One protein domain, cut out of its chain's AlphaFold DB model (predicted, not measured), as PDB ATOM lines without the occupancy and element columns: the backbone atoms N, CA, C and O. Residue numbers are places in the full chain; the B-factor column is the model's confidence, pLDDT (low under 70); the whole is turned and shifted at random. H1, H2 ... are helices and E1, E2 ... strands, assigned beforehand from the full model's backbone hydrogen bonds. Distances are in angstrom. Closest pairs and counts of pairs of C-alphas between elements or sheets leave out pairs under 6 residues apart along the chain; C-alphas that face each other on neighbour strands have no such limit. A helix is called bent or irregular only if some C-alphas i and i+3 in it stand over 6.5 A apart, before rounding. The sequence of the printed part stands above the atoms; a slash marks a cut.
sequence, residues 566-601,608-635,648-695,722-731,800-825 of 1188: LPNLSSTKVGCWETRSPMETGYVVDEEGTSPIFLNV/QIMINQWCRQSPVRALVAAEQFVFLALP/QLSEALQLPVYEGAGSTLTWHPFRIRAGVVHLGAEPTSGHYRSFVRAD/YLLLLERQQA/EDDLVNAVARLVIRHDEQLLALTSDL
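Overview. This is residues 566 to 601, 608 to 635, 648 to 695, 722 to 731 and 800 to 825 of the 1188 residues of the protein "Pol protein" of Symbiodinium necroappetens (UniProt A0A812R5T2). A strongly twisted sheet of five strands, E4 to E8, is built along the long, bent strand E6; at its E5 end a small sheet of E2, E1 and E3 continues the body, and H1 covers E5. At the other end H2 grazes the sheet near E7 with its residues 801 to 811, and residues 812 to 825, of which 812 to 820 belong to H2, stick out as an arm. The printed part has 148 residues, with named elements in the order E1 E2 H1 E3 E4 E5 E6 E7 E8 H2. The class is mixed, helices and strands; both sheets are antiparallel, the larger branched, the smaller in the order E2 E1 E3. The whole is loose, with a radius of gyration of the C-alphas of 19.5 A, and spans 81 by 34 by 33 A.

Along the chain. E6, residues 665 to 682, is 35.8 A long and bends by 93 degrees at residue 679. E5 is residues 652 to 658, E7 residues 685 to 694 and 29.4 A long, E8 residues 722 to 728, and E4 residues 629 to 633. E1, residues 576 to 583, begins at C-alpha 576 (109.667, 258.134, 355.926); E2, residues 586 to 594, bends by 67 degrees at residue 590; E3 is residues 620 to 623. H1 is residues 608 to 615. H2, residues 801 to 820, is 32.6 A long and ends at C-alpha 820 (101.018, 302.770, 339.291).

Arrangement. E5 and E7 lie on one side of E6, E8 on the other side. E5, E6 and E7 form a meander, each strand the antiparallel neighbour of the one before; N 655 and O 668 are 3.0 A apart, N 677 and O 689 2.8 A. E6 and E8 have N 673 and O 725 at 2.9 A; E8 and E4 have N 632 and O 724 at 2.9 A. H1 is over E5 at a height over the sheet of 8.3 A, along the strands at 12 degrees on the local plane. The closest C-alphas of E3 and E5 are Leu 623 and Val 657, 4.4 A apart. E1 pairs with E3 through N 578 and O 622, 3.0 A, and with E2, a hairpin, through N 579 and O 591, 2.8 A. The closest C-alphas of H2 and E7 are Ala 808 and Arg 689, 7.3 A apart. Every O i to N i+4 pair of H1 is within hydrogen-bond range; in H2 1 of 16 is, beside 8 of 17 O i to N i+3 pairs.

Size, cuts and confidence. The C-alphas farthest apart, of Glu 584 and Leu 825, are 81.4 A apart. Four cuts leave C-alpha gaps of 12.0 A from 601 to 608, 14.6 A from 635 to 648, 23.5 A from 695 to 722 and 23.6 A from 731 to 800. Of the links printed whole, none is long. The mean pLDDT of the printed part is 74.5; residues 800 to 825 are among the 40 under 70.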
ATOM      1  N   LEU A 566     109.539 267.299 347.548       76.94
ATOM      2  CA  LEU A 566     110.412 266.580 348.485       76.94
ATOM      3  C   LEU A 566     111.149 265.389 347.845       76.94
ATOM      4  O   LEU A 566     112.353 265.264 348.072       76.94
ATOM      5  N   PRO A 567     110.518 264.561 346.987       75.94
ATOM      6  CA  PRO A 567     111.201 263.443 346.328       75.94
ATOM      7  C   PRO A 567     112.336 263.880 345.397       75.94
ATOM      8  O   PRO A 567     113.279 263.126 345.154       75.94
ATOM      9  N   ASN A 568     112.271 265.110 344.883       76.69
ATOM     10  CA  ASN A 568     113.273 265.651 343.976       76.69
ATOM     11  C   ASN A 568     114.505 266.226 344.718       76.69
ATOM     12  O   ASN A 568     115.490 266.612 344.079       76.69
ATOM     13  N   LEU A 569     114.487 266.261 346.058       70.44
ATOM     14  CA  LEU A 569     115.588 266.701 346.925       70.44
ATOM     15  C   LEU A 569     116.451 265.496 347.369       70.44
ATOM     16  O   LEU A 569     116.314 264.954 348.463       70.44
ATOM     17  N   SER A 570     117.367 265.055 346.498       54.75
ATOM     18  CA  SER A 570     118.169 263.811 346.623       54.75
ATOM     19  C   SER A 570     119.128 263.666 347.840       54.75
ATOM     20  O   SER A 570     119.749 262.625 348.040       54.75
ATOM     21  N   SER A 571     119.316 264.718 348.622       58.12
ATOM     22  CA  SER A 571     120.181 264.920 349.805       58.12
ATOM     23  C   SER A 571     119.555 264.957 351.171       58.12
ATOM     24  O   SER A 571     120.206 264.710 352.188       58.12
ATOM     25  N   THR A 572     118.309 265.430 351.165       60.62
ATOM     26  CA  THR A 572     117.548 265.738 352.362       60.62
ATOM     27  C   THR A 572     116.823 264.466 352.714       60.62
ATOM     28  O   THR A 572     115.884 264.051 352.044       60.62
ATOM     29  N   LYS A 573     117.319 263.790 353.747       65.94
ATOM     30  CA  LYS A 573     116.615 262.644 354.297       65.94
ATOM     31  C   LYS A 573     115.399 263.163 355.045       65.94
ATOM     32  O   LYS A 573     115.495 263.603 356.189       65.94
ATOM     33  N   VAL A 574     114.289 263.182 354.333       70.62
ATOM     34  CA  VAL A 574     112.974 263.487 354.871       70.62
ATOM     35  C   VAL A 574     112.465 262.238 355.588       70.62
ATOM     36  O   VAL A 574     112.727 261.118 355.149       70.62
ATOM     37  N   GLY A 575     111.769 262.414 356.712       75.62
ATOM     38  CA  GLY A 575     111.193 261.288 357.445       75.62
ATOM     39  C   GLY A 575     110.252 260.452 356.572       75.62
ATOM     40  O   GLY A 575     109.264 260.975 356.048       75.62
ATOM     41  N   CYS A 576     110.560 259.159 356.459       85.44
ATOM     42  CA  CYS A 576     109.667 258.134 355.926       85.44
ATOM     43  C   CYS A 576     108.950 257.429 357.075       85.44
ATOM     44  O   CYS A 576     109.517 257.258 358.161       85.44
ATOM     45  N   TRP A 577     107.728 256.991 356.824       89.06
ATOM     46  CA  TRP A 577     106.926 256.215 357.752       89.06
ATOM     47  C   TRP A 577     106.420 254.949 357.075       89.06
ATOM     48  O   TRP A 577     106.224 254.907 355.864       89.06
ATOM     49  N   GLU A 578     106.215 253.924 357.885       89.31
ATOM     50  CA  GLU A 578     105.635 252.654 357.472       89.31
ATOM     51  C   GLU A 578     104.507 252.308 358.437       89.31
ATOM     52  O   GLU A 578     104.543 252.675 359.621       89.31
ATOM     53  N   THR A 579     103.516 251.578 357.943       87.44
ATOM     54  CA  THR A 579     102.655 250.766 358.787       87.44
ATOM     55  C   THR A 579     103.193 249.344 358.826       87.44
ATOM     56  O   THR A 579     103.487 248.749 357.789       87.44
ATOM     57  N   ARG A 580     103.359 248.793 360.030       85.94
ATOM     58  CA  ARG A 580     103.857 247.425 360.218       85.94
ATOM     59  C   ARG A 580     102.829 246.568 360.947       85.94
ATOM     60  O   ARG A 580     102.492 246.855 362.100       85.94
ATOM     61  N   SER A 581     102.398 245.484 360.307       82.94
ATOM     62  CA  SER A 581     101.643 244.399 360.940       82.94
ATOM     63  C   SER A 581     102.596 243.324 361.477       82.94
ATOM     64  O   SER A 581     103.464 242.848 360.739       82.94
ATOM     65  N   PRO A 582     102.475 242.912 362.751       70.25
ATOM     66  CA  PRO A 582     103.307 241.848 363.308       70.25
ATOM     67  C   PRO A 582     102.951 240.476 362.700       70.25
ATOM     68  O   PRO A 582     101.775 240.136 362.589       70.25
ATOM     69  N   MET A 583     103.965 239.677 362.346       70.81
ATOM     70  CA  MET A 583     103.836 238.283 361.880       70.81
ATOM     71  C   MET A 583     104.596 237.309 362.800       70.81
ATOM     72  O   MET A 583     105.419 237.738 363.606       70.81
ATOM     73  N   GLU A 584     104.366 235.992 362.662       63.12
ATOM     74  CA  GLU A 584     105.058 234.946 363.451       63.12
ATOM     75  C   GLU A 584     106.594 235.014 363.343       63.12
ATOM     76  O   GLU A 584     107.293 234.747 364.320       63.12
ATOM     77  N   THR A 585     107.134 235.433 362.191       58.81
ATOM     78  CA  THR A 585     108.566 235.721 362.007       58.81
ATOM     79  C   THR A 585     108.766 237.043 361.266       58.81
ATOM     80  O   THR A 585     108.859 237.068 360.039       58.81
ATOM     81  N   GLY A 586     108.845 238.150 362.008       68.19
ATOM     82  CA  GLY A 586     109.116 239.484 361.461       68.19
ATOM     83  C   GLY A 586     107.870 240.367 361.389       68.19
ATOM     84  O   GLY A 586     107.040 240.368 362.296       68.19
ATOM     85  N   TYR A 587     107.763 241.165 360.333       80.06
ATOM     86  CA  TYR A 587     106.665 242.105 360.120       80.06
ATOM     87  C   TYR A 587     106.348 242.206 358.629       80.06
ATOM     88  O   TYR A 587     107.215 241.955 357.789       80.06
ATOM     89  N   VAL A 588     105.117 242.598 358.315       81.38
ATOM     90  CA  VAL A 588     104.714 243.012 356.966       81.38
ATOM     91  C   VAL A 588     104.560 244.519 356.965       81.38
ATOM     92  O   VAL A 588     103.985 245.073 357.900       81.38
ATOM     93  N   VAL A 589     105.106 245.171 355.941       83.94
ATOM     94  CA  VAL A 589     104.832 246.582 355.657       83.94
ATOM     95  C   VAL A 589     103.532 246.637 354.860       83.94
ATOM     96  O   VAL A 589     103.492 246.109 353.749       83.94
ATOM     97  N   ASP A 590     102.473 247.207 355.435       82.38
ATOM     98  CA  ASP A 590     101.160 247.292 354.771       82.38
ATOM     99  C   ASP A 590     101.061 248.546 353.889       82.38
ATOM    100  O   ASP A 590     100.575 248.499 352.762       82.38
ATOM    101  N   GLU A 591     101.551 249.670 354.401       84.31
ATOM    102  CA  GLU A 591     101.607 250.971 353.744       84.31
ATOM    103  C   GLU A 591     102.957 251.617 354.058       84.31
ATOM    104  O   GLU A 591     103.490 251.503 355.162       84.31
ATOM    105  N   GLU A 592     103.493 252.354 353.099       85.50
ATOM    106  CA  GLU A 592     104.679 253.177 353.284       85.50
ATOM    107  C   GLU A 592     104.426 254.566 352.706       85.50
ATOM    108  O   GLU A 592     103.656 254.743 351.759       85.50
ATOM    109  N   GLY A 593     105.061 255.571 353.293       83.44
ATOM    110  CA  GLY A 593     104.914 256.941 352.841       83.44
ATOM    111  C   GLY A 593     106.073 257.827 353.263       83.44
ATOM    112  O   GLY A 593     106.849 257.532 354.174       83.44
ATOM    113  N   THR A 594     106.186 258.963 352.590       82.75
ATOM    114  CA  THR A 594     107.155 260.014 352.905       82.75
ATOM    115  C   THR A 594     106.446 261.208 353.535       82.75
ATOM    116  O   THR A 594     105.217 261.282 353.543       82.75
ATOM    117  N   SER A 595     107.202 262.163 354.077       80.06
ATOM    118  CA  SER A 595     106.595 263.439 354.472       80.06
ATOM    119  C   SER A 595     106.087 264.213 353.228       80.06
ATOM    120  O   SER A 595     106.630 263.995 352.142       80.06
ATOM    121  N   PRO A 596     105.101 265.127 353.351       84.69
ATOM    122  CA  PRO A 596     104.345 265.477 354.560       84.69
ATOM    123  C   PRO A 596     103.500 264.318 355.102       84.69
ATOM    124  O   PRO A 596     102.741 263.692 354.373       84.69
ATOM    125  N   ILE A 597     103.631 264.035 356.398       88.31
ATOM    126  CA  ILE A 597     102.871 262.981 357.070       88.31
ATOM    127  C   ILE A 597     101.509 263.551 357.447       88.31
ATOM    128  O   ILE A 597     101.410 264.423 358.314       88.31
ATOM    129  N   PHE A 598     100.460 263.051 356.807       87.75
ATOM    130  CA  PHE A 598      99.088 263.412 357.134       87.75
ATOM    131  C   PHE A 598      98.647 262.653 358.385       87.75
ATOM    132  O   PHE A 598      98.544 261.423 358.398       87.75
ATOM    133  N   LEU A 599      98.408 263.400 359.465       84.88
ATOM    134  CA  LEU A 599      97.856 262.852 360.697       84.88
ATOM    135  C   LEU A 599      96.371 262.557 360.459       84.88
ATOM    136  O   LEU A 599      95.520 263.367 360.802       84.88
ATOM    137  N   ASN A 600      96.062 261.413 359.846       81.50
ATOM    138  CA  ASN A 600      94.698 260.939 359.576       81.50
ATOM    139  C   ASN A 600      94.003 260.476 360.873       81.50
ATOM    140  O   ASN A 600      93.640 259.312 361.039       81.50
ATOM    141  N   VAL A 601      93.878 261.392 361.830       83.62
ATOM    142  CA  VAL A 601      93.215 261.237 363.128       83.62
ATOM    143  C   VAL A 601      92.275 262.424 363.345       83.62
ATOM    144  O   VAL A 601      92.518 263.498 362.798       83.62
ATOM    145  N   GLN A 608     100.669 266.306 370.610       93.44
ATOM    146  CA  GLN A 608     101.324 265.072 371.050       93.44
ATOM    147  C   GLN A 608     100.308 263.935 371.189       93.44
ATOM    148  O   GLN A 608     100.625 262.786 370.873       93.44
ATOM    149  N   ILE A 609      99.077 264.241 371.614       91.00
ATOM    150  CA  ILE A 609      97.982 263.261 371.658       91.00
ATOM    151  C   ILE A 609      97.657 262.763 370.247       91.00
ATOM    152  O   ILE A 609      97.564 261.550 370.053       91.00
ATOM    153  N   MET A 610      97.576 263.656 369.257       91.25
ATOM    154  CA  MET A 610      97.344 263.277 367.857       91.25
ATOM    155  C   MET A 610      98.455 262.371 367.306       91.25
ATOM    156  O   MET A 610      98.162 261.361 366.670       91.25
ATOM    157  N   ILE A 611      99.727 262.677 367.594       92.12
ATOM    158  CA  ILE A 611     100.874 261.838 367.193       92.12
ATOM    159  C   ILE A 611     100.786 260.450 367.845       92.12
ATOM    160  O   ILE A 611     100.996 259.428 367.190       92.12
ATOM    161  N   ASN A 612     100.428 260.396 369.132       92.06
ATOM    162  CA  ASN A 612     100.243 259.136 369.848       92.06
ATOM    163  C   ASN A 612      99.086 258.311 369.264       92.06
ATOM    164  O   ASN A 612      99.192 257.090 369.185       92.06
ATOM    165  N   GLN A 613      97.987 258.957 368.865       89.44
ATOM    166  CA  GLN A 613      96.842 258.296 368.236       89.44
ATOM    167  C   GLN A 613      97.186 257.767 366.849       89.44
ATOM    168  O   GLN A 613      96.866 256.620 366.560       89.44
ATOM    169  N   TRP A 614      97.880 258.560 366.031       90.38
ATOM    170  CA  TRP A 614      98.340 258.153 364.703       90.38
ATOM    171  C   TRP A 614      99.219 256.899 364.778       90.38
ATOM    172  O   TRP A 614      99.025 255.962 364.010       90.38
ATOM    173  N   CYS A 615     100.105 256.829 365.775       88.88
ATOM    174  CA  CYS A 615     100.958 255.668 366.024       88.88
ATOM    175  C   CYS A 615     100.190 254.408 366.448       88.88
ATOM    176  O   CYS A 615     100.510 253.300 366.025       88.88
ATOM    177  N   ARG A 616      99.157 254.582 367.283       84.69
ATOM    178  CA  ARG A 616      98.352 253.496 367.871       84.69
ATOM    179  C   ARG A 616      97.279 252.929 366.937       84.69
ATOM    180  O   ARG A 616      96.546 252.037 367.360       84.69
ATOM    181  N   GLN A 617      97.148 253.443 365.714       80.81
ATOM    182  CA  GLN A 617      96.276 252.838 364.706       80.81
ATOM    183  C   GLN A 617      96.760 251.417 364.377       80.81
ATOM    184  O   GLN A 617      97.924 251.094 364.587       80.81
ATOM    185  N   SER A 618      95.862 250.553 363.911       77.69
ATOM    186  CA  SER A 618      96.204 249.200 363.464       77.69
ATOM    187  C   SER A 618      96.012 249.131 361.952       77.69
ATOM    188  O   SER A 618      94.887 249.375 361.512       77.69
ATOM    189  N   PRO A 619      97.038 248.785 361.158       80.19
ATOM    190  CA  PRO A 619      98.428 248.479 361.537       80.19
ATOM    191  C   PRO A 619      99.198 249.662 362.153       80.19
ATOM    192  O   PRO A 619      98.943 250.817 361.805       80.19
ATOM    193  N   VAL A 620     100.123 249.354 363.082       85.31
ATOM    194  CA  VAL A 620     100.917 250.341 363.851       85.31
ATOM    195  C   VAL A 620     101.686 251.222 362.889       85.31
ATOM    196  O   VAL A 620     102.271 250.691 361.953       85.31
ATOM    197  N   ARG A 621     101.712 252.536 363.134       89.12
ATOM    198  CA  ARG A 621     102.373 253.520 362.264       89.12
ATOM    199  C   ARG A 621     103.548 254.165 362.979       89.12
ATOM    200  O   ARG A 621     103.380 254.716 364.064       89.12
ATOM    201  N   ALA A 622     104.731 254.154 362.384       90.00
ATOM    202  CA  ALA A 622     105.860 254.901 362.930       90.00
ATOM    203  C   ALA A 622     106.870 255.280 361.850       90.00
ATOM    204  O   ALA A 622     106.823 254.801 360.718       90.00
ATOM    205  N   LEU A 623     107.793 256.171 362.210       90.31
ATOM    206  CA  LEU A 623     108.898 256.532 361.336       90.31
ATOM    207  C   LEU A 623     109.859 255.348 361.183       90.31
ATOM    208  O   LEU A 623     110.190 254.673 362.156       90.31
ATOM    209  N   VAL A 624     110.375 255.140 359.976       88.06
ATOM    210  CA  VAL A 624     111.368 254.087 359.694       88.06
ATOM    211  C   VAL A 624     112.718 254.423 360.327       88.06
ATOM    212  O   VAL A 624     113.451 253.547 360.782       88.06
ATOM    213  N   ALA A 625     113.047 255.715 360.382       85.56
ATOM    214  CA  ALA A 625     114.261 256.229 360.994       85.56
ATOM    215  C   ALA A 625     114.024 257.608 361.622       85.56
ATOM    216  O   ALA A 625     113.183 258.391 361.180       85.56
ATOM    217  N   ALA A 626     114.815 257.929 362.646       83.50
ATOM    218  CA  ALA A 626     114.806 259.229 363.309       83.50
ATOM    219  C   ALA A 626     115.565 260.273 362.464       83.50
ATOM    220  O   ALA A 626     116.651 260.723 362.846       83.50
ATOM    221  N   GLU A 627     115.030 260.612 361.296       85.56
ATOM    222  CA  GLU A 627     115.652 261.567 360.380       85.56
ATOM    223  C   GLU A 627     115.667 262.997 360.945       85.56
ATOM    224  O   GLU A 627     115.026 263.309 361.951       85.56
ATOM    225  N   GLN A 628     116.484 263.869 360.346       82.50
ATOM    226  CA  GLN A 628     116.713 265.215 360.881       82.50
ATOM    227  C   GLN A 628     115.464 266.105 360.796       82.50
ATOM    228  O   GLN A 628     115.236 266.896 361.717       82.50
ATOM    229  N   PHE A 629     114.674 265.959 359.728       86.38
ATOM    230  CA  PHE A 629     113.497 266.778 359.446       86.38
ATOM    231  C   PHE A 629     112.271 265.921 359.124       86.38
ATOM    232  O   PHE A 629     112.365 264.918 358.413       86.38
ATOM    233  N   VAL A 630     111.117 266.335 359.648       87.69
ATOM    234  CA  VAL A 630     109.815 265.695 359.411       87.69
ATOM    235  C   VAL A 630     108.763 266.781 359.203       87.69
ATOM    236  O   VAL A 630     108.686 267.715 360.006       87.69
ATOM    237  N   PHE A 631     107.940 266.645 358.159       89.88
ATOM    238  CA  PHE A 631     106.763 267.497 357.960       89.88
ATOM    239  C   PHE A 631     105.511 266.779 358.439       89.88
ATOM    240  O   PHE A 631     105.271 265.637 358.054       89.88
ATOM    241  N   LEU A 632     104.699 267.466 359.237       89.94
ATOM    242  CA  LEU A 632     103.388 266.994 359.678       89.94
ATOM    243  C   LEU A 632     102.297 267.884 359.090       89.94
ATOM    244  O   LEU A 632     102.329 269.103 359.268       89.94
ATOM    245  N   ALA A 633     101.326 267.267 358.425       90.94
ATOM    246  CA  ALA A 633     100.109 267.910 357.959       90.94
ATOM    247  C   ALA A 633      98.965 267.620 358.934       90.94
ATOM    248  O   ALA A 633      98.687 266.467 359.279       90.94
ATOM    249  N   LEU A 634      98.314 268.686 359.398       90.69
ATOM    250  CA  LEU A 634      97.181 268.607 360.309       90.69
ATOM    251  C   LEU A 634      95.882 268.408 359.509       90.69
ATOM    252  O   LEU A 634      95.666 269.115 358.522       90.69
ATOM    253  N   PRO A 635      94.980 267.510 359.946       89.00
ATOM    254  CA  PRO A 635      93.771 267.095 359.229       89.00
ATOM    255  C   PRO A 635      92.650 268.146 359.326       89.00
ATOM    256  O   PRO A 635      91.525 267.858 359.728       89.00
ATOM    257  N   GLN A 648      96.790 272.948 370.927       90.44
ATOM    258  CA  GLN A 648      97.946 273.251 371.748       90.44
ATOM    259  C   GLN A 648      99.225 272.756 371.060       90.44
ATOM    260  O   GLN A 648      99.464 271.558 370.891       90.44
ATOM    261  N   LEU A 649     100.062 273.713 370.656       89.44
ATOM    262  CA  LEU A 649     101.340 273.469 369.993       89.44
ATOM    263  C   LEU A 649     102.485 273.591 371.005       89.44
ATOM    264  O   LEU A 649     102.940 274.691 371.323       89.44
ATOM    265  N   SER A 650     102.960 272.450 371.501       87.56
ATOM    266  CA  SER A 650     104.138 272.374 372.371       87.56
ATOM    267  C   SER A 650     105.427 272.449 371.552       87.56
ATOM    268  O   SER A 650     105.572 271.784 370.531       87.56
ATOM    269  N   GLU A 651     106.400 273.250 372.000       83.69
ATOM    270  CA  GLU A 651     107.644 273.457 371.243       83.69
ATOM    271  C   GLU A 651     108.489 272.189 371.087       83.69
ATOM    272  O   GLU A 651     109.241 272.090 370.117       83.69
ATOM    273  N   ALA A 652     108.398 271.261 372.040       88.56
ATOM    274  CA  ALA A 652     109.081 269.977 372.036       88.56
ATOM    275  C   ALA A 652     108.050 268.848 371.926       88.56
ATOM    276  O   ALA A 652     107.067 268.836 372.664       88.56
ATOM    277  N   LEU A 653     108.301 267.908 371.021       91.56
ATOM    278  CA  LEU A 653     107.435 266.777 370.698       91.56
ATOM    279  C   LEU A 653     108.251 265.484 370.695       91.56
ATOM    280  O   LEU A 653     109.465 265.502 370.488       91.56
ATOM    281  N   GLN A 654     107.584 264.360 370.908       92.69
ATOM    282  CA  GLN A 654     108.155 263.022 370.814       92.69
ATOM    283  C   GLN A 654     107.528 262.301 369.622       92.69
ATOM    284  O   GLN A 654     106.305 262.185 369.548       92.69
ATOM    285  N   LEU A 655     108.357 261.807 368.703       92.12
ATOM    286  CA  LEU A 655     107.912 261.027 367.544       92.12
ATOM    287  C   LEU A 655     108.330 259.556 367.681       92.12
ATOM    288  O   LEU A 655     109.460 259.297 368.115       92.12
ATOM    289  N   PRO A 656     107.455 258.606 367.305       92.75
ATOM    290  CA  PRO A 656     107.744 257.179 367.346       92.75
ATOM    291  C   PRO A 656     108.559 256.754 366.120       92.75
ATOM    292  O   PRO A 656     108.263 257.149 364.991       92.75
ATOM    293  N   VAL A 657     109.578 255.930 366.347       90.94
ATOM    294  CA  VAL A 657     110.485 255.397 365.326       90.94
ATOM    295  C   VAL A 657     110.641 253.895 365.545       90.94
ATOM    296  O   VAL A 657     110.742 253.456 366.688       90.94
ATOM    297  N   TYR A 658     110.673 253.106 364.474       87.88
ATOM    298  CA  TYR A 658     110.949 251.676 364.567       87.88
ATOM    299  C   TYR A 658     112.408 251.395 364.921       87.88
ATOM    300  O   TYR A 658     113.343 251.980 364.368       87.88
ATOM    301  N   GLU A 659     112.615 250.446 365.825       79.94
ATOM    302  CA  GLU A 659     113.943 249.979 366.195       79.94
ATOM    303  C   GLU A 659     114.402 248.879 365.221       79.94
ATOM    304  O   GLU A 659     114.058 247.701 365.334       79.94
ATOM    305  N   GLY A 660     115.180 249.280 364.214       66.88
ATOM    306  CA  GLY A 660     115.746 248.364 363.222       66.88
ATOM    307  C   GLY A 660     114.684 247.617 362.400       66.88
ATOM    308  O   GLY A 660     113.668 248.178 361.990       66.88
ATOM    309  N   ALA A 661     114.933 246.331 362.138       60.91
ATOM    310  CA  ALA A 661     114.014 245.455 361.405       60.91
ATOM    311  C   ALA A 661     112.929 244.825 362.311       60.91
ATOM    312  O   ALA A 661     112.390 243.775 361.981       60.91
ATOM    313  N   GLY A 662     112.649 245.401 363.483       63.75
ATOM    314  CA  GLY A 662     111.593 244.941 364.390       63.75
ATOM    315  C   GLY A 662     110.319 245.791 364.315       63.75
ATOM    316  O   GLY A 662     110.263 246.805 363.623       63.75
ATOM    317  N   SER A 663     109.291 245.395 365.070       68.44
ATOM    318  CA  SER A 663     108.071 246.186 365.321       68.44
ATOM    319  C   SER A 663     108.133 246.992 366.631       68.44
ATOM    320  O   SER A 663     107.158 247.640 367.012       68.44
ATOM    321  N   THR A 664     109.271 246.964 367.335       77.75
ATOM    322  CA  THR A 664     109.504 247.715 368.575       77.75
ATOM    323  C   THR A 664     109.696 249.206 368.296       77.75
ATOM    324  O   THR A 664     110.302 249.591 367.297       77.75
ATOM    325  N   LEU A 665     109.154 250.054 369.178       86.75
ATOM    326  CA  LEU A 665     109.103 251.507 369.000       86.75
ATOM    327  C   LEU A 665     109.992 252.242 370.004       86.75
ATOM    328  O   LEU A 665     109.883 252.033 371.213       86.75
ATOM    329  N   THR A 666     110.779 253.194 369.509       89.44
ATOM    330  CA  THR A 666     111.526 254.168 370.310       89.44
ATOM    331  C   THR A 666     111.004 255.580 370.068       89.44
ATOM    332  O   THR A 666     110.677 255.967 368.948       89.44
ATOM    333  N   TRP A 667     110.929 256.384 371.131       91.25
ATOM    334  CA  TRP A 667     110.453 257.767 371.057       91.25
ATOM    335  C   TRP A 667     111.630 258.733 371.018       91.25
ATOM    336  O   TRP A 667     112.518 258.684 371.872       91.25
ATOM    337  N   HIS A 668     111.645 259.607 370.015       90.44
ATOM    338  CA  HIS A 668     112.729 260.557 369.799       90.44
ATOM    339  C   HIS A 668     112.254 262.007 369.941       90.44
ATOM    340  O   HIS A 668     111.173 262.337 369.450       90.44
ATOM    341  N   PRO A 669     113.072 262.894 370.544       92.06
ATOM    342  CA  PRO A 669     112.714 264.290 370.744       92.06
ATOM    343  C   PRO A 669     112.904 265.118 369.469       92.06
ATOM    344  O   PRO A 669     113.987 265.164 368.875       92.06
ATOM    345  N   PHE A 670     111.864 265.858 369.112       91.56
ATOM    346  CA  PHE A 670     111.834 266.834 368.032       91.56
ATOM    347  C   PHE A 670     111.354 268.185 368.548       91.56
ATOM    348  O   PHE A 670     110.717 268.288 369.596       91.56
ATOM    349  N   ARG A 671     111.673 269.242 367.808       90.69
ATOM    350  CA  ARG A 671     111.277 270.610 368.123       90.69
ATOM    351  C   ARG A 671     110.598 271.251 366.927       90.69
ATOM    352  O   ARG A 671     111.074 271.095 365.806       90.69
ATOM    353  N   ILE A 672     109.539 272.020 367.166       90.69
ATOM    354  CA  ILE A 672     108.902 272.810 366.105       90.69
ATOM    355  C   ILE A 672     109.873 273.908 365.657       90.69
ATOM    356  O   ILE A 672     110.352 274.705 366.478       90.69
ATOM    357  N   ARG A 673     110.163 273.952 364.353       87.38
ATOM    358  CA  ARG A 673     111.059 274.938 363.735       87.38
ATOM    359  C   ARG A 673     110.293 276.017 362.973       87.38
ATOM    360  O   ARG A 673     110.613 277.203 363.113       87.38
ATOM    361  N   ALA A 674     109.284 275.596 362.219       90.62
ATOM    362  CA  ALA A 674     108.426 276.448 361.411       90.62
ATOM    363  C   ALA A 674     107.047 275.801 361.211       90.62
ATOM    364  O   ALA A 674     106.860 274.615 361.492       90.62
ATOM    365  N   GLY A 675     106.090 276.572 360.709       86.44
ATOM    366  CA  GLY A 675     104.796 276.056 360.287       86.44
ATOM    367  C   GLY A 675     104.048 277.010 359.368       86.44
ATOM    368  O   GLY A 675     104.363 278.198 359.275       86.44
ATOM    369  N   VAL A 676     103.048 276.467 358.681       91.00
ATOM    370  CA  VAL A 676     102.181 277.184 357.745       91.00
ATOM    371  C   VAL A 676     100.787 277.286 358.344       91.00
ATOM    372  O   VAL A 676     100.253 276.320 358.885       91.00
ATOM    373  N   VAL A 677     100.193 278.465 358.238       89.94
ATOM    374  CA  VAL A 677      98.834 278.806 358.649       89.94
ATOM    375  C   VAL A 677      98.028 279.069 357.385       89.94
ATOM    376  O   VAL A 677      98.464 279.856 356.554       89.94
ATOM    377  N   HIS A 678      96.864 278.442 357.238       90.56
ATOM    378  CA  HIS A 678      95.966 278.710 356.111       90.56
ATOM    379  C   HIS A 678      94.699 279.409 356.593       90.56
ATOM    380  O   HIS A 678      94.096 278.967 357.565       90.56
ATOM    381  N   LEU A 679      94.267 280.472 355.920       87.25
ATOM    382  CA  LEU A 679      93.074 281.263 356.217       87.25
ATOM    383  C   LEU A 679      92.129 281.219 355.008       87.25
ATOM    384  O   LEU A 679      92.095 282.136 354.196       87.25
ATOM    385  N   GLY A 680      91.376 280.134 354.880       84.38
ATOM    386  CA  GLY A 680      90.372 279.945 353.835       84.38
ATOM    387  C   GLY A 680      89.480 278.755 354.155       84.38
ATOM    388  O   GLY A 680      89.791 278.000 355.077       84.38
ATOM    389  N   ALA A 681      88.360 278.621 353.450       81.12
ATOM    390  CA  ALA A 681      87.420 277.518 353.656       81.12
ATOM    391  C   ALA A 681      87.893 276.217 352.986       81.12
ATOM    392  O   ALA A 681      87.621 275.136 353.505       81.12
ATOM    393  N   GLU A 682      88.649 276.335 351.891       80.31
ATOM    394  CA  GLU A 682      89.141 275.231 351.062       80.31
ATOM    395  C   GLU A 682      90.668 275.312 350.900       80.31
ATOM    396  O   GLU A 682      91.207 276.417 350.916       80.31
ATOM    397  N   PRO A 683      91.388 274.192 350.703       72.31
ATOM    398  CA  PRO A 683      92.848 274.197 350.518       72.31
ATOM    399  C   PRO A 683      93.328 274.988 349.291       72.31
ATOM    400  O   PRO A 683      94.458 275.456 349.262       72.31
ATOM    401  N   THR A 684      92.474 275.142 348.279       73.25
ATOM    402  CA  THR A 684      92.762 275.837 347.014       73.25
ATOM    403  C   THR A 684      92.248 277.279 346.993       73.25
ATOM    404  O   THR A 684      92.402 277.960 345.984       73.25
ATOM    405  N   SER A 685      91.629 277.761 348.079       73.06
ATOM    406  CA  SER A 685      91.075 279.116 348.167       73.06
ATOM    407  C   SER A 685      91.225 279.696 349.574       73.06
ATOM    408  O   SER A 685      90.505 279.328 350.511       73.06
ATOM    409  N   GLY A 686      92.121 280.672 349.717       79.69
ATOM    410  CA  GLY A 686      92.377 281.357 350.977       79.69
ATOM    411  C   GLY A 686      93.686 282.132 350.999       79.69
ATOM    412  O   GLY A 686      94.191 282.590 349.975       79.69
ATOM    413  N   HIS A 687      94.226 282.321 352.200       83.81
ATOM    414  CA  HIS A 687      95.461 283.067 352.424       83.81
ATOM    415  C   HIS A 687      96.435 282.288 353.303       83.81
ATOM    416  O   HIS A 687      96.082 281.881 354.411       83.81
ATOM    417  N   TYR A 688      97.670 282.096 352.841       84.69
ATOM    418  CA  TYR A 688      98.703 281.383 353.592       84.69
ATOM    419  C   TYR A 688      99.627 282.351 354.335       84.69
ATOM    420  O   TYR A 688     100.066 283.360 353.798       84.69
ATOM    421  N   ARG A 689      99.974 282.011 355.576       87.62
ATOM    422  CA  ARG A 689     100.985 282.694 356.393       87.62
ATOM    423  C   ARG A 689     101.973 281.679 356.934       87.62
ATOM    424  O   ARG A 689     101.639 280.507 357.085       87.62
ATOM    425  N   SER A 690     103.175 282.112 357.283       89.31
ATOM    426  CA  SER A 690     104.201 281.220 357.834       89.31
ATOM    427  C   SER A 690     104.722 281.755 359.151       89.31
ATOM    428  O   SER A 690     105.039 282.939 359.237       89.31
ATOM    429  N   PHE A 691     104.874 280.904 360.158       86.00
ATOM    430  CA  PHE A 691     105.594 281.263 361.374       86.00
ATOM    431  C   PHE A 691     106.908 280.494 361.467       86.00
ATOM    432  O   PHE A 691     106.991 279.323 361.101       86.00
ATOM    433  N   VAL A 692     107.951 281.158 361.956       89.62
ATOM    434  CA  VAL A 692     109.301 280.595 362.061       89.62
ATOM    435  C   VAL A 692     109.970 281.036 363.351       89.62
ATOM    436  O   VAL A 692     109.738 282.137 363.863       89.62
ATOM    437  N   ARG A 693     110.833 280.173 363.879       80.38
ATOM    438  CA  ARG A 693     111.596 280.450 365.089       80.38
ATOM    439  C   ARG A 693     113.008 280.951 364.787       80.38
ATOM    440  O   ARG A 693     113.804 280.226 364.190       80.38
ATOM    441  N   ALA A 694     113.387 282.117 365.306       79.44
ATOM    442  CA  ALA A 694     114.754 282.647 365.229       79.44
ATOM    443  C   ALA A 694     115.237 283.131 366.606       79.44
ATOM    444  O   ALA A 694     114.501 283.821 367.300       79.44
ATOM    445  N   ASP A 695     116.451 282.739 367.019       65.62
ATOM    446  CA  ASP A 695     117.105 283.159 368.276       65.62
ATOM    447  C   ASP A 695     116.182 283.146 369.516       65.62
ATOM    448  O   ASP A 695     116.166 284.069 370.323       65.62
ATOM    449  N   TYR A 722      98.251 274.550 359.565       87.44
ATOM    450  CA  TYR A 722      97.963 273.460 358.641       87.44
ATOM    451  C   TYR A 722      99.158 272.511 358.465       87.44
ATOM    452  O   TYR A 722      98.973 271.299 358.472       87.44
ATOM    453  N   LEU A 723     100.382 273.046 358.377       90.56
ATOM    454  CA  LEU A 723     101.618 272.264 358.224       90.56
ATOM    455  C   LEU A 723     102.649 272.662 359.280       90.56
ATOM    456  O   LEU A 723     102.751 273.836 359.639       90.56
ATOM    457  N   LEU A 724     103.446 271.698 359.734       91.69
ATOM    458  CA  LEU A 724     104.508 271.883 360.721       91.69
ATOM    459  C   LEU A 724     105.812 271.246 360.245       91.69
ATOM    460  O   LEU A 724     105.814 270.098 359.810       91.69
ATOM    461  N   LEU A 725     106.919 271.972 360.409       91.38
ATOM    462  CA  LEU A 725     108.276 271.460 360.241       91.38
ATOM    463  C   LEU A 725     108.893 271.165 361.608       91.38
ATOM    464  O   LEU A 725     109.050 272.063 362.449       91.38
ATOM    465  N   LEU A 726     109.286 269.909 361.803       90.06
ATOM    466  CA  LEU A 726     109.933 269.418 363.010       90.06
ATOM    467  C   LEU A 726     111.415 269.121 362.773       90.06
ATOM    468  O   LEU A 726     111.779 268.480 361.792       90.06
ATOM    469  N   GLU A 727     112.262 269.544 363.712       88.94
ATOM    470  CA  GLU A 727     113.710 269.315 363.708       88.94
ATOM    471  C   GLU A 727     114.123 268.431 364.894       88.94
ATOM    472  O   GLU A 727     113.816 268.737 366.055       88.94
ATOM    473  N   ARG A 728     114.854 267.345 364.623       87.75
ATOM    474  CA  ARG A 728     115.333 266.416 365.657       87.75
ATOM    475  C   ARG A 728     116.320 267.096 366.610       87.75
ATOM    476  O   ARG A 728     117.316 267.677 366.184       87.75
ATOM    477  N   GLN A 729     116.111 266.956 367.919       82.50
ATOM    478  CA  GLN A 729     117.062 267.430 368.927       82.50
ATOM    479  C   GLN A 729     118.179 266.390 369.116       82.50
ATOM    480  O   GLN A 729     117.950 265.302 369.645       82.50
ATOM    481  N   GLN A 730     119.401 266.698 368.672       65.75
ATOM    482  CA  GLN A 730     120.565 265.841 368.930       65.75
ATOM    483  C   GLN A 730     121.041 266.026 370.378       65.75
ATOM    484  O   GLN A 730     121.262 267.151 370.827       65.75
ATOM    485  N   ALA A 731     121.229 264.930 371.117       47.44
ATOM    486  CA  ALA A 731     121.840 264.985 372.443       47.44
ATOM    487  C   ALA A 731     123.305 265.449 372.323       47.44
ATOM    488  O   ALA A 731     124.091 264.852 371.587       47.44
ATOM    489  N   GLU A 800     114.176 272.807 352.651       35.94
ATOM    490  CA  GLU A 800     112.786 273.152 352.286       35.94
ATOM    491  C   GLU A 800     112.248 274.485 352.846       35.94
ATOM    492  O   GLU A 800     111.304 275.052 352.293       35.94
ATOM    493  N   ASP A 801     112.866 275.037 353.895       35.72
ATOM    494  CA  ASP A 801     112.492 276.336 354.490       35.72
ATOM    495  C   ASP A 801     112.582 277.509 353.492       35.72
ATOM    496  O   ASP A 801     111.930 278.548 353.655       35.72
ATOM    497  N   ASP A 802     113.374 277.348 352.432       38.94
ATOM    498  CA  ASP A 802     113.580 278.378 351.417       38.94
ATOM    499  C   ASP A 802     112.419 278.462 350.405       38.94
ATOM    500  O   ASP A 802     112.213 279.513 349.792       38.94
ATOM    501  N   LEU A 803     111.611 277.403 350.270       38.56
ATOM    502  CA  LEU A 803     110.507 277.321 349.305       38.56
ATOM    503  C   LEU A 803     109.234 278.017 349.800       38.56
ATOM    504  O   LEU A 803     108.646 278.823 349.078       38.56
ATOM    505  N   VAL A 804     108.859 277.803 351.062       36.56
ATOM    506  CA  VAL A 804     107.698 278.466 351.690       36.56
ATOM    507  C   VAL A 804     107.900 279.987 351.746       36.56
ATOM    508  O   VAL A 804     106.983 280.772 351.506       36.56
ATOM    509  N   ASN A 805     109.145 280.422 351.955       38.22
ATOM    510  CA  ASN A 805     109.529 281.832 351.961       38.22
ATOM    511  C   ASN A 805     109.506 282.501 350.578       38.22
ATOM    512  O   ASN A 805     109.538 283.735 350.509       38.22
ATOM    513  N   ALA A 806     109.496 281.727 349.491       34.94
ATOM    514  CA  ALA A 806     109.460 282.243 348.126       34.94
ATOM    515  C   ALA A 806     108.026 282.565 347.673       34.94
ATOM    516  O   ALA A 806     107.815 283.591 347.024       34.94
ATOM    517  N   VAL A 807     107.047 281.745 348.073       37.53
ATOM    518  CA  VAL A 807     105.625 281.914 347.719       37.53
ATOM    519  C   VAL A 807     105.033 283.166 348.372       37.53
ATOM    520  O   VAL A 807     104.463 284.007 347.677       37.53
ATOM    521  N   ALA A 808     105.292 283.373 349.668       34.47
ATOM    522  CA  ALA A 808     104.822 284.551 350.409       34.47
ATOM    523  C   ALA A 808     105.313 285.883 349.803       34.47
ATOM    524  O   ALA A 808     104.665 286.920 349.898       34.47
ATOM    525  N   ARG A 809     106.461 285.886 349.115       35.62
ATOM    526  CA  ARG A 809     107.027 287.116 348.530       35.62
ATOM    527  C   ARG A 809     106.450 287.480 347.165       35.62
ATOM    528  O   ARG A 809     106.662 288.598 346.695       35.62
ATOM    529  N   LEU A 810     105.755 286.550 346.519       34.69
ATOM    530  CA  LEU A 810     105.207 286.732 345.179       34.69
ATOM    531  C   LEU A 810     103.892 287.526 345.216       34.69
ATOM    532  O   LEU A 810     103.679 288.397 344.372       34.69
ATOM    533  N   VAL A 811     103.080 287.296 346.253       35.16
ATOM    534  CA  VAL A 811     101.773 287.940 346.475       35.16
ATOM    535  C   VAL A 811     101.911 289.453 346.696       35.16
ATOM    536  O   VAL A 811     101.208 290.247 346.076       35.16
ATOM    537  N   ILE A 812     102.925 289.866 347.455       33.75
ATOM    538  CA  ILE A 812     103.323 291.266 347.713       33.75
ATOM    539  C   ILE A 812     103.421 292.110 346.447       33.75
ATOM    540  O   ILE A 812     103.083 293.291 346.407       33.75
ATOM    541  N   ARG A 813     104.020 291.520 345.417       34.06
ATOM    542  CA  ARG A 813     104.547 292.257 344.272       34.06
ATOM    543  C   ARG A 813     103.449 292.652 343.289       34.06
ATOM    544  O   ARG A 813     103.651 293.564 342.491       34.06
ATOM    545  N   HIS A 814     102.309 291.972 343.359       34.78
ATOM    546  CA  HIS A 814     101.115 292.289 342.585       34.78
ATOM    547  C   HIS A 814     100.472 293.613 343.031       34.78
ATOM    548  O   HIS A 814      99.960 294.360 342.198       34.78
ATOM    549  N   ASP A 815     100.564 293.948 344.320       33.75
ATOM    550  CA  ASP A 815      99.924 295.132 344.907       33.75
ATOM    551  C   ASP A 815     100.557 296.452 344.413       33.75
ATOM    552  O   ASP A 815      99.872 297.410 344.044       33.75
ATOM    553  N   GLU A 816     101.885 296.483 344.262       34.06
ATOM    554  CA  GLU A 816     102.606 297.669 343.776       34.06
ATOM    555  C   GLU A 816     102.285 298.022 342.309       34.06
ATOM    556  O   GLU A 816     102.406 299.183 341.904       34.06
ATOM    557  N   GLN A 817     101.850 297.049 341.499       32.44
ATOM    558  CA  GLN A 817     101.515 297.269 340.087       32.44
ATOM    559  C   GLN A 817     100.140 297.930 339.896       32.44
ATOM    560  O   GLN A 817      99.968 298.727 338.970       32.44
ATOM    561  N   LEU A 818      99.187 297.688 340.802       35.69
ATOM    562  CA  LEU A 818      97.857 298.314 340.786       35.69
ATOM    563  C   LEU A 818      97.907 299.815 341.136       35.69
ATOM    564  O   LEU A 818      97.146 300.620 340.591       35.69
ATOM    565  N   LEU A 819      98.861 300.217 341.981       34.28
ATOM    566  CA  LEU A 819      99.078 301.604 342.417       34.28
ATOM    567  C   LEU A 819      99.678 302.524 341.337       34.28
ATOM    568  O   LEU A 819      99.476 303.739 341.369       34.28
ATOM    569  N   ALA A 820     100.413 301.978 340.365       32.22
ATOM    570  CA  ALA A 820     101.018 302.770 339.291       32.22
ATOM    571  C   ALA A 820      99.986 303.214 338.236       32.22
ATOM    572  O   ALA A 820     100.032 304.352 337.757       32.22
ATOM    573  N   LEU A 821      99.012 302.345 337.934       30.80
ATOM    574  CA  LEU A 821      97.945 302.571 336.950       30.80
ATOM    575  C   LEU A 821      96.987 303.717 337.335       30.80
ATOM    576  O   LEU A 821      96.312 304.282 336.480       30.80
ATOM    577  N   THR A 822      96.949 304.116 338.609       33.69
ATOM    578  CA  THR A 822      96.032 305.136 339.147       33.69
ATOM    579  C   THR A 822      96.528 306.589 338.991       33.69
ATOM    580  O   THR A 822      95.837 307.524 339.411       33.69
ATOM    581  N   SER A 823      97.720 306.820 338.416       33.94
ATOM    582  CA  SER A 823      98.382 308.142 338.367       33.94
ATOM    583  C   SER A 823      98.231 308.936 337.051       33.94
ATOM    584  O   SER A 823      98.377 310.158 337.082       33.94
ATOM    585  N   ASP A 824      97.829 308.299 335.946       35.22
ATOM    586  CA  ASP A 824      97.784 308.883 334.585       35.22
ATOM    587  C   ASP A 824      96.488 309.665 334.238       35.22
ATOM    588  O   ASP A 824      96.284 310.072 333.096       35.22
ATOM    589  N   LEU A 825      95.592 309.911 335.203       44.44
ATOM    590  CA  LEU A 825      94.229 310.434 334.960       44.44
ATOM    591  C   LEU A 825      93.910 311.745 335.715       44.44
ATOM    592  O   LEU A 825      92.834 311.887 336.292       44.44
TER     593      LEU A 825